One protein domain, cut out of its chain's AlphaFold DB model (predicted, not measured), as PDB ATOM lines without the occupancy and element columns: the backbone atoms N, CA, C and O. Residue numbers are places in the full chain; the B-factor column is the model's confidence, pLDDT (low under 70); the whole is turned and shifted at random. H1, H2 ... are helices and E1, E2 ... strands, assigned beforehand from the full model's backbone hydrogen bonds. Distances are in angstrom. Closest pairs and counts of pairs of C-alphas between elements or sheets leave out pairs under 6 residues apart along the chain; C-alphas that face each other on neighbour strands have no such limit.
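This is residues 2 to 58 of the 345 residues of an uncharacterized protein of Acyrthosiphon pisum (UniProt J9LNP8). This domain has little regular structure: a loose, winding chain with a small hairpin, E1 and E2, at one end of its long axis and two short helices, H1 and H2, far from each other. Of 57 printed residues, 17 are in named elements, along the chain H1, E1, E2, H2, mixed in class; the sheet E1 - E2 is antiparallel. The whole is loose, with a radius of gyration of the C-alphas of 12.9 A and spans of 38 by 30 by 18 A.

Start at H1, residues 2 to 6, which is apart from H2, residues 54 to 57. E1, residues 30 to 33, and E2, residues 36 to 39, form a hairpin, 149 degrees between directions; find N 31 and O 38 within hydrogen-bond range at 2.8 A. H1's O i to N i+4 pair is within range; H2 is too short for one.

Find C-alpha 2 at (51.241, 113.585, 40.753); H1 runs 6.2 A from there. E1 measures 9.7 A, E2 10.0 A, and H2 5.2 A, ending at C-alpha 57, (65.418, 87.162, 34.283).

The farthest C-alphas, Ile 12 and Lys 34, are 38.0 A apart. The printed part has no cut. Links H1 to E1 and E2 to H2 are long. Residues 47 to 55 and 58 have pLDDT under 70.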
ATOM      1  N   GLU A   2      52.138 113.368  41.908       76.81
ATOM      2  CA  GLU A   2      51.241 113.585  40.753       76.81
ATOM      3  C   GLU A   2      51.633 112.785  39.495       76.81
ATOM      4  O   GLU A   2      50.782 112.154  38.876       76.81
ATOM      5  N   PHE A   3      52.934 112.675  39.201       75.81
ATOM      6  CA  PHE A   3      53.451 111.844  38.105       75.81
ATOM      7  C   PHE A   3      53.055 110.360  38.210       75.81
ATOM      8  O   PHE A   3      52.744 109.736  37.200       75.81
ATOM      9  N   LEU A   4      53.055 109.781  39.418       78.12
ATOM     10  CA  LEU A   4      52.716 108.365  39.609       78.12
ATOM     11  C   LEU A   4      51.233 108.119  39.319       78.12
ATOM     12  O   LEU A   4      50.891 107.157  38.639       78.12
ATOM     13  N   LEU A   5      50.371 109.033  39.769       77.25
ATOM     14  CA  LEU A   5      48.929 108.963  39.538       77.25
ATOM     15  C   LEU A   5      48.582 109.160  38.058       77.25
ATOM     16  O   LEU A   5      47.781 108.399  37.522       77.25
ATOM     17  N   LEU A   6      49.235 110.112  37.384       80.06
ATOM     18  CA  LEU A   6      49.012 110.395  35.963       80.06
ATOM     19  C   LEU A   6      49.388 109.210  35.054       80.06
ATOM     20  O   LEU A   6      48.789 109.028  34.000       80.06
ATOM     21  N   ASN A   7      50.347 108.384  35.482       72.19
ATOM     22  CA  ASN A   7      50.840 107.227  34.729       72.19
ATOM     23  C   ASN A   7      50.290 105.881  35.239       72.19
ATOM     24  O   ASN A   7      50.848 104.832  34.920       72.19
ATOM     25  N   ALA A   8      49.219 105.901  36.041       79.00
ATOM     26  CA  ALA A   8      48.584 104.709  36.611       79.00
ATOM     27  C   ALA A   8      49.543 103.795  37.412       79.00
ATOM     28  O   ALA A   8      49.369 102.576  37.466       79.00
ATOM     29  N   LEU A   9      50.556 104.375  38.063       75.88
ATOM     30  CA  LEU A   9      51.482 103.664  38.943       75.88
ATOM     31  C   LEU A   9      50.991 103.759  40.388       75.88
ATOM     32  O   LEU A   9      50.823 104.854  40.923       75.88
ATOM     33  N   CYS A  10      50.790 102.615  41.048       79.38
ATOM     34  CA  CYS A  10      50.405 102.596  42.457       79.38
ATOM     35  C   CYS A  10      51.578 103.092  43.329       79.38
ATOM     36  O   CYS A  10      52.628 102.441  43.342       79.38
ATOM     37  N   PRO A  11      51.436 104.193  44.099       81.25
ATOM     38  CA  PRO A  11      52.529 104.728  44.918       81.25
ATOM     39  C   PRO A  11      53.063 103.743  45.966       81.25
ATOM     40  O   PRO A  11      54.211 103.849  46.381       81.25
ATOM     41  N   ILE A  12      52.246 102.768  46.376       82.44
ATOM     42  CA  ILE A  12      52.598 101.750  47.377       82.44
ATOM     43  C   ILE A  12      53.597 100.728  46.806       82.44
ATOM     44  O   ILE A  12      54.419 100.178  47.538       82.44
ATOM     45  N   ASP A  13      53.566 100.493  45.491       74.94
ATOM     46  CA  ASP A  13      54.432  99.518  44.822       74.94
ATOM     47  C   ASP A  13      55.792 100.088  44.405       74.94
ATOM     48  O   ASP A  13      56.728  99.326  44.129       74.94
ATOM     49  N   VAL A  14      55.913 101.416  44.371       78.44
ATOM     50  CA  VAL A  14      57.130 102.122  43.980       78.44
ATOM     51  C   VAL A  14      57.950 102.428  45.225       78.44
ATOM     52  O   VAL A  14      57.724 103.390  45.950       78.44
ATOM     53  N   THR A  15      58.947 101.588  45.479       81.75
ATOM     54  CA  THR A  15      59.968 101.896  46.488       81.75
ATOM     55  C   THR A  15      61.069 102.752  45.876       81.75
ATOM     56  O   THR A  15      61.379 102.594  44.693       81.75
ATOM     57  N   LYS A  16      61.767 103.535  46.706       79.88
ATOM     58  CA  LYS A  16      62.996 104.271  46.346       79.88
ATOM     59  C   LYS A  16      64.124 103.413  45.746       79.88
ATOM     60  O   LYS A  16      65.144 103.950  45.350       79.88
ATOM     61  N   ASN A  17      63.980 102.087  45.731       77.31
ATOM     62  CA  ASN A  17      64.952 101.138  45.183       77.31
ATOM     63  C   ASN A  17      64.444 100.440  43.907       77.31
ATOM     64  O   ASN A  17      65.071  99.490  43.435       77.31
ATOM     65  N   SER A  18      63.287 100.843  43.381       78.00
ATOM     66  CA  SER A  18      62.721 100.265  42.161       78.00
ATOM     67  C   SER A  18      63.547 100.726  40.961       78.00
ATOM     68  O   SER A  18      63.858 101.906  40.840       78.00
ATOM     69  N   LEU A  19      63.928  99.791  40.090       79.12
ATOM     70  CA  LEU A  19      64.743 100.064  38.907       79.12
ATOM     71  C   LEU A  19      63.902  99.844  37.650       79.12
ATOM     72  O   LEU A  19      63.213  98.828  37.545       79.12
ATOM     73  N   ILE A  20      64.000 100.767  36.696       80.94
ATOM     74  CA  ILE A  20      63.395 100.656  35.364       80.94
ATOM     75  C   ILE A  20      64.533 100.390  34.371       80.94
ATOM     76  O   ILE A  20      65.511 101.137  34.341       80.94
ATOM     77  N   CYS A  21      64.448  99.312  33.588       82.19
ATOM     78  CA  CYS A  21      65.442  99.028  32.550       82.19
ATOM     79  C   CYS A  21      65.198  99.859  31.281       82.19
ATOM     80  O   CYS A  21      64.088 100.318  31.015       82.19
ATOM     81  N   SER A  22      66.247 100.037  30.472       84.94
ATOM     82  CA  SER A  22      66.223 100.865  29.255       84.94
ATOM     83  C   SER A  22      65.218 100.400  28.197       84.94
ATOM     84  O   SER A  22      64.804 101.203  27.371       84.94
ATOM     85  N   THR A  23      64.788  99.136  28.233       82.81
ATOM     86  CA  THR A  23      63.795  98.567  27.305       82.81
ATOM     87  C   THR A  23      62.395  99.149  27.474       82.81
ATOM     88  O   THR A  23      61.564  98.973  26.593       82.81
ATOM     89  N   HIS A  24      62.122  99.825  28.593       87.31
ATOM     90  CA  HIS A  24      60.858 100.528  28.794       87.31
ATOM     91  C   HIS A  24      60.851 101.922  28.166       87.31
ATOM     92  O   HIS A  24      59.818 102.573  28.191       87.31
ATOM     93  N   PHE A  25      61.961 102.400  27.607       91.31
ATOM     94  CA  PHE A  25      62.031 103.712  26.972       91.31
ATOM     95  C   PHE A  25      62.088 103.567  25.457       91.31
ATOM     96  O   PHE A  25      62.652 102.604  24.931       91.31
ATOM     97  N   GLN A  26      61.497 104.526  24.745       92.25
ATOM     98  CA  GLN A  26      61.571 104.541  23.292       92.25
ATOM     99  C   GLN A  26      63.005 104.852  22.850       92.25
ATOM    100  O   GLN A  26      63.748 105.563  23.525       92.25
ATOM    101  N   GLN A  27      63.417 104.348  21.686       93.81
ATOM    102  CA  GLN A  27      64.797 104.529  21.220       93.81
ATOM    103  C   GLN A  27      65.176 106.011  21.038       93.81
ATOM    104  O   GLN A  27      66.331 106.373  21.252       93.81
ATOM    105  N   HIS A  28      64.214 106.874  20.695       94.38
ATOM    106  CA  HIS A  28      64.444 108.314  20.541       94.38
ATOM    107  C   HIS A  28      64.652 109.051  21.877       94.38
ATOM    108  O   HIS A  28      65.208 110.149  21.886       94.38
ATOM    109  N   ASP A  29      64.281 108.436  23.001       94.31
ATOM    110  CA  ASP A  29      64.544 108.964  24.340       94.31
ATOM    111  C   ASP A  29      65.969 108.673  24.820       94.31
ATOM    112  O   ASP A  29      66.444 109.273  25.783       94.31
ATOM    113  N   LEU A  30      66.683 107.767  24.148       93.94
ATOM    114  CA  LEU A  30      68.042 107.369  24.493       93.94
ATOM    115  C   LEU A  30      69.049 108.141  23.632       93.94
ATOM    116  O   LEU A  30      69.282 107.830  22.465       93.94
ATOM    117  N   ARG A  31      69.712 109.140  24.220       93.75
ATOM    118  CA  ARG A  31      70.796 109.888  23.570       93.75
ATOM    119  C   ARG A  31      72.125 109.165  23.760       93.75
ATOM    120  O   ARG A  31      72.622 109.028  24.879       93.75
ATOM    121  N   MET A  32      72.730 108.715  22.663       91.25
ATOM    122  CA  MET A  32      74.038 108.059  22.687       91.25
ATOM    123  C   MET A  32      75.179 109.067  22.512       91.25
ATOM    124  O   MET A  32      75.276 109.752  21.500       91.25
ATOM    125  N   TYR A  33      76.098 109.099  23.475       90.69
ATOM    126  CA  TYR A  33      77.309 109.917  23.452       90.69
ATOM    127  C   TYR A  33      78.545 109.027  23.558       90.69
ATOM    128  O   TYR A  33      78.931 108.636  24.656       90.69
ATOM    129  N   LYS A  34      79.206 108.732  22.429       91.56
ATOM    130  CA  LYS A  34      80.441 107.919  22.316       91.56
ATOM    131  C   LYS A  34      80.370 106.535  22.992       91.56
ATOM    132  O   LYS A  34      80.316 105.528  22.300       91.56
ATOM    133  N   LYS A  35      80.437 106.479  24.326       89.19
ATOM    134  CA  LYS A  35      80.417 105.265  25.164       89.19
ATOM    135  C   LYS A  35      79.327 105.274  26.244       89.19
ATOM    136  O   LYS A  35      79.248 104.327  27.016       89.19
ATOM    137  N   THR A  36      78.528 106.332  26.335       85.38
ATOM    138  CA  THR A  36      77.482 106.487  27.351       85.38
ATOM    139  C   THR A  36      76.135 106.707  26.686       85.38
ATOM    140  O   THR A  36      76.035 107.505  25.757       85.38
ATOM    141  N   THR A  37      75.103 106.041  27.191       88.62
ATOM    142  CA  THR A  37      73.712 106.272  26.794       88.62
ATOM    143  C   THR A  37      73.037 107.051  27.914       88.62
ATOM    144  O   THR A  37      73.084 106.623  29.065       88.62
ATOM    145  N   VAL A  38      72.458 108.204  27.593       91.25
ATOM    146  CA  VAL A  38      71.787 109.090  28.550       91.25
ATOM    147  C   VAL A  38      70.325 109.210  28.149       91.25
ATOM    148  O   VAL A  38      70.017 109.359  26.970       91.25
ATOM    149  N   LEU A  39      69.429 109.133  29.126       93.00
ATOM    150  CA  LEU A  39      67.998 109.296  28.905       93.00
ATOM    151  C   LEU A  39      67.648 110.788  28.750       93.00
ATOM    152  O   LEU A  39      68.222 111.628  29.445       93.00
ATOM    153  N   SER A  40      66.742 111.126  27.834       90.94
ATOM    154  CA  SER A  40      66.236 112.489  27.667       90.94
ATOM    155  C   SER A  40      65.444 112.929  28.909       90.94
ATOM    156  O   SER A  40      64.833 112.112  29.595       90.94
ATOM    157  N   GLU A  41      65.451 114.229  29.221       88.31
ATOM    158  CA  GLU A  41      64.751 114.765  30.404       88.31
ATOM    159  C   GLU A  41      63.224 114.601  30.321       88.31
ATOM    160  O   GLU A  41      62.544 114.595  31.341       88.31
ATOM    161  N   THR A  42      62.691 114.440  29.109       88.94
ATOM    162  CA  THR A  42      61.260 114.265  28.826       88.94
ATOM    163  C   THR A  42      60.870 112.807  28.587       88.94
ATOM    164  O   THR A  42      59.735 112.544  28.198       88.94
ATOM    165  N   ALA A  43      61.795 111.861  28.765       89.69
ATOM    166  CA  ALA A  43      61.545 110.453  28.503       89.69
ATOM    167  C   ALA A  43      60.527 109.875  29.488       89.69
ATOM    168  O   ALA A  43      60.735 109.900  30.705       89.69
ATOM    169  N   VAL A  44      59.460 109.279  28.960       86.25
ATOM    170  CA  VAL A  44      58.437 108.598  29.759       86.25
ATOM    171  C   VAL A  44      58.483 107.104  29.438       86.25
ATOM    172  O   VAL A  44      58.427 106.733  28.266       86.25
ATOM    173  N   PRO A  45      58.596 106.216  30.443       86.44
ATOM    174  CA  PRO A  45      58.636 104.788  30.186       86.44
ATOM    175  C   PRO A  45      57.283 104.289  29.652       86.44
ATOM    176  O   PRO A  45      56.232 104.495  30.255       86.44
ATOM    177  N   SER A  46      57.324 103.574  28.534       81.31
ATOM    178  CA  SER A  46      56.219 102.816  27.960       81.31
ATOM    179  C   SER A  46      55.893 101.620  28.862       81.31
ATOM    180  O   SER A  46      56.588 100.605  28.823       81.31
ATOM    181  N   ILE A  47      54.813 101.747  29.640       69.12
ATOM    182  CA  ILE A  47      54.120 100.685  30.394       69.12
ATOM    183  C   ILE A  47      55.034  99.906  31.358       69.12
ATOM    184  O   ILE A  47      55.806  99.017  30.988       69.12
ATOM    185  N   ILE A  48      54.872 100.175  32.655       61.56
ATOM    186  CA  ILE A  48      55.604  99.482  33.719       61.56
ATOM    187  C   ILE A  48      54.818  98.235  34.140       61.56
ATOM    188  O   ILE A  48      54.093  98.242  35.131       61.56
ATOM    189  N   SER A  49      54.962  97.132  33.402       64.69
ATOM    190  CA  SER A  49      54.620  95.827  33.982       64.69
ATOM    191  C   SER A  49      55.743  95.417  34.939       64.69
ATOM    192  O   SER A  49      56.919  95.355  34.576       64.69
ATOM    193  N   ARG A  50      55.407  95.201  36.216       62.84
ATOM    194  CA  ARG A  50      56.402  94.871  37.242       62.84
ATOM    195  C   ARG A  50      56.926  93.457  37.019       62.84
ATOM    196  O   ARG A  50      56.255  92.478  37.337       62.84
ATOM    197  N   VAL A  51      58.173  93.343  36.575       63.47
ATOM    198  CA  VAL A  51      58.862  92.053  36.540       63.47
ATOM    199  C   VAL A  51      59.436  91.756  37.927       63.47
ATOM    200  O   VAL A  51      60.441  92.336  38.350       63.47
ATOM    201  N   LYS A  52      58.799  90.843  38.671       67.94
ATOM    202  CA  LYS A  52      59.363  90.336  39.933       67.94
ATOM    203  C   LYS A  52      60.695  89.648  39.621       67.94
ATOM    204  O   LYS A  52      60.754  88.759  38.782       67.94
ATOM    205  N   SER A  53      61.760  90.031  40.327       68.75
ATOM    206  CA  SER A  53      63.109  89.469  40.144       68.75
ATOM    207  C   SER A  53      63.761  89.767  38.785       68.75
ATOM    208  O   SER A  53      64.443  88.904  38.237       68.75
ATOM    209  N   ALA A  54      63.627  90.993  38.263       64.50
ATOM    210  CA  ALA A  54      64.246  91.413  36.997       64.50
ATOM    211  C   ALA A  54      65.741  91.044  36.879       64.50
ATOM    212  O   ALA A  54      66.163  90.565  35.835       64.50
ATOM    213  N   LYS A  55      66.522  91.138  37.969       66.75
ATOM    214  CA  LYS A  55      67.946  90.739  37.989       66.75
ATOM    215  C   LYS A  55      68.204  89.251  37.700       66.75
ATOM    216  O   LYS A  55      69.311  88.900  37.315       66.75
ATOM    217  N   LYS A  56      67.219  88.373  37.929       73.06
ATOM    218  CA  LYS A  56      67.318  86.936  37.616       73.06
ATOM    219  C   LYS A  56      66.920  86.633  36.172       73.06
ATOM    220  O   LYS A  56      67.461  85.705  35.588       73.06
ATOM    221  N   LEU A  57      65.964  87.387  35.627       70.69
ATOM    222  CA  LEU A  57      65.418  87.162  34.283       70.69
ATOM    223  C   LEU A  57      66.222  87.884  33.197       70.69
ATOM    224  O   LEU A  57      66.360  87.372  32.092       70.69
ATOM    225  N   PHE A  58      66.796  89.039  33.528       69.69
ATOM    226  CA  PHE A  58      67.626  89.837  32.636       69.69
ATOM    227  C   PHE A  58      69.034  89.913  33.219       69.69
ATOM    228  O   PHE A  58      69.339  90.764  34.055       69.69
TER     229      PHE A  58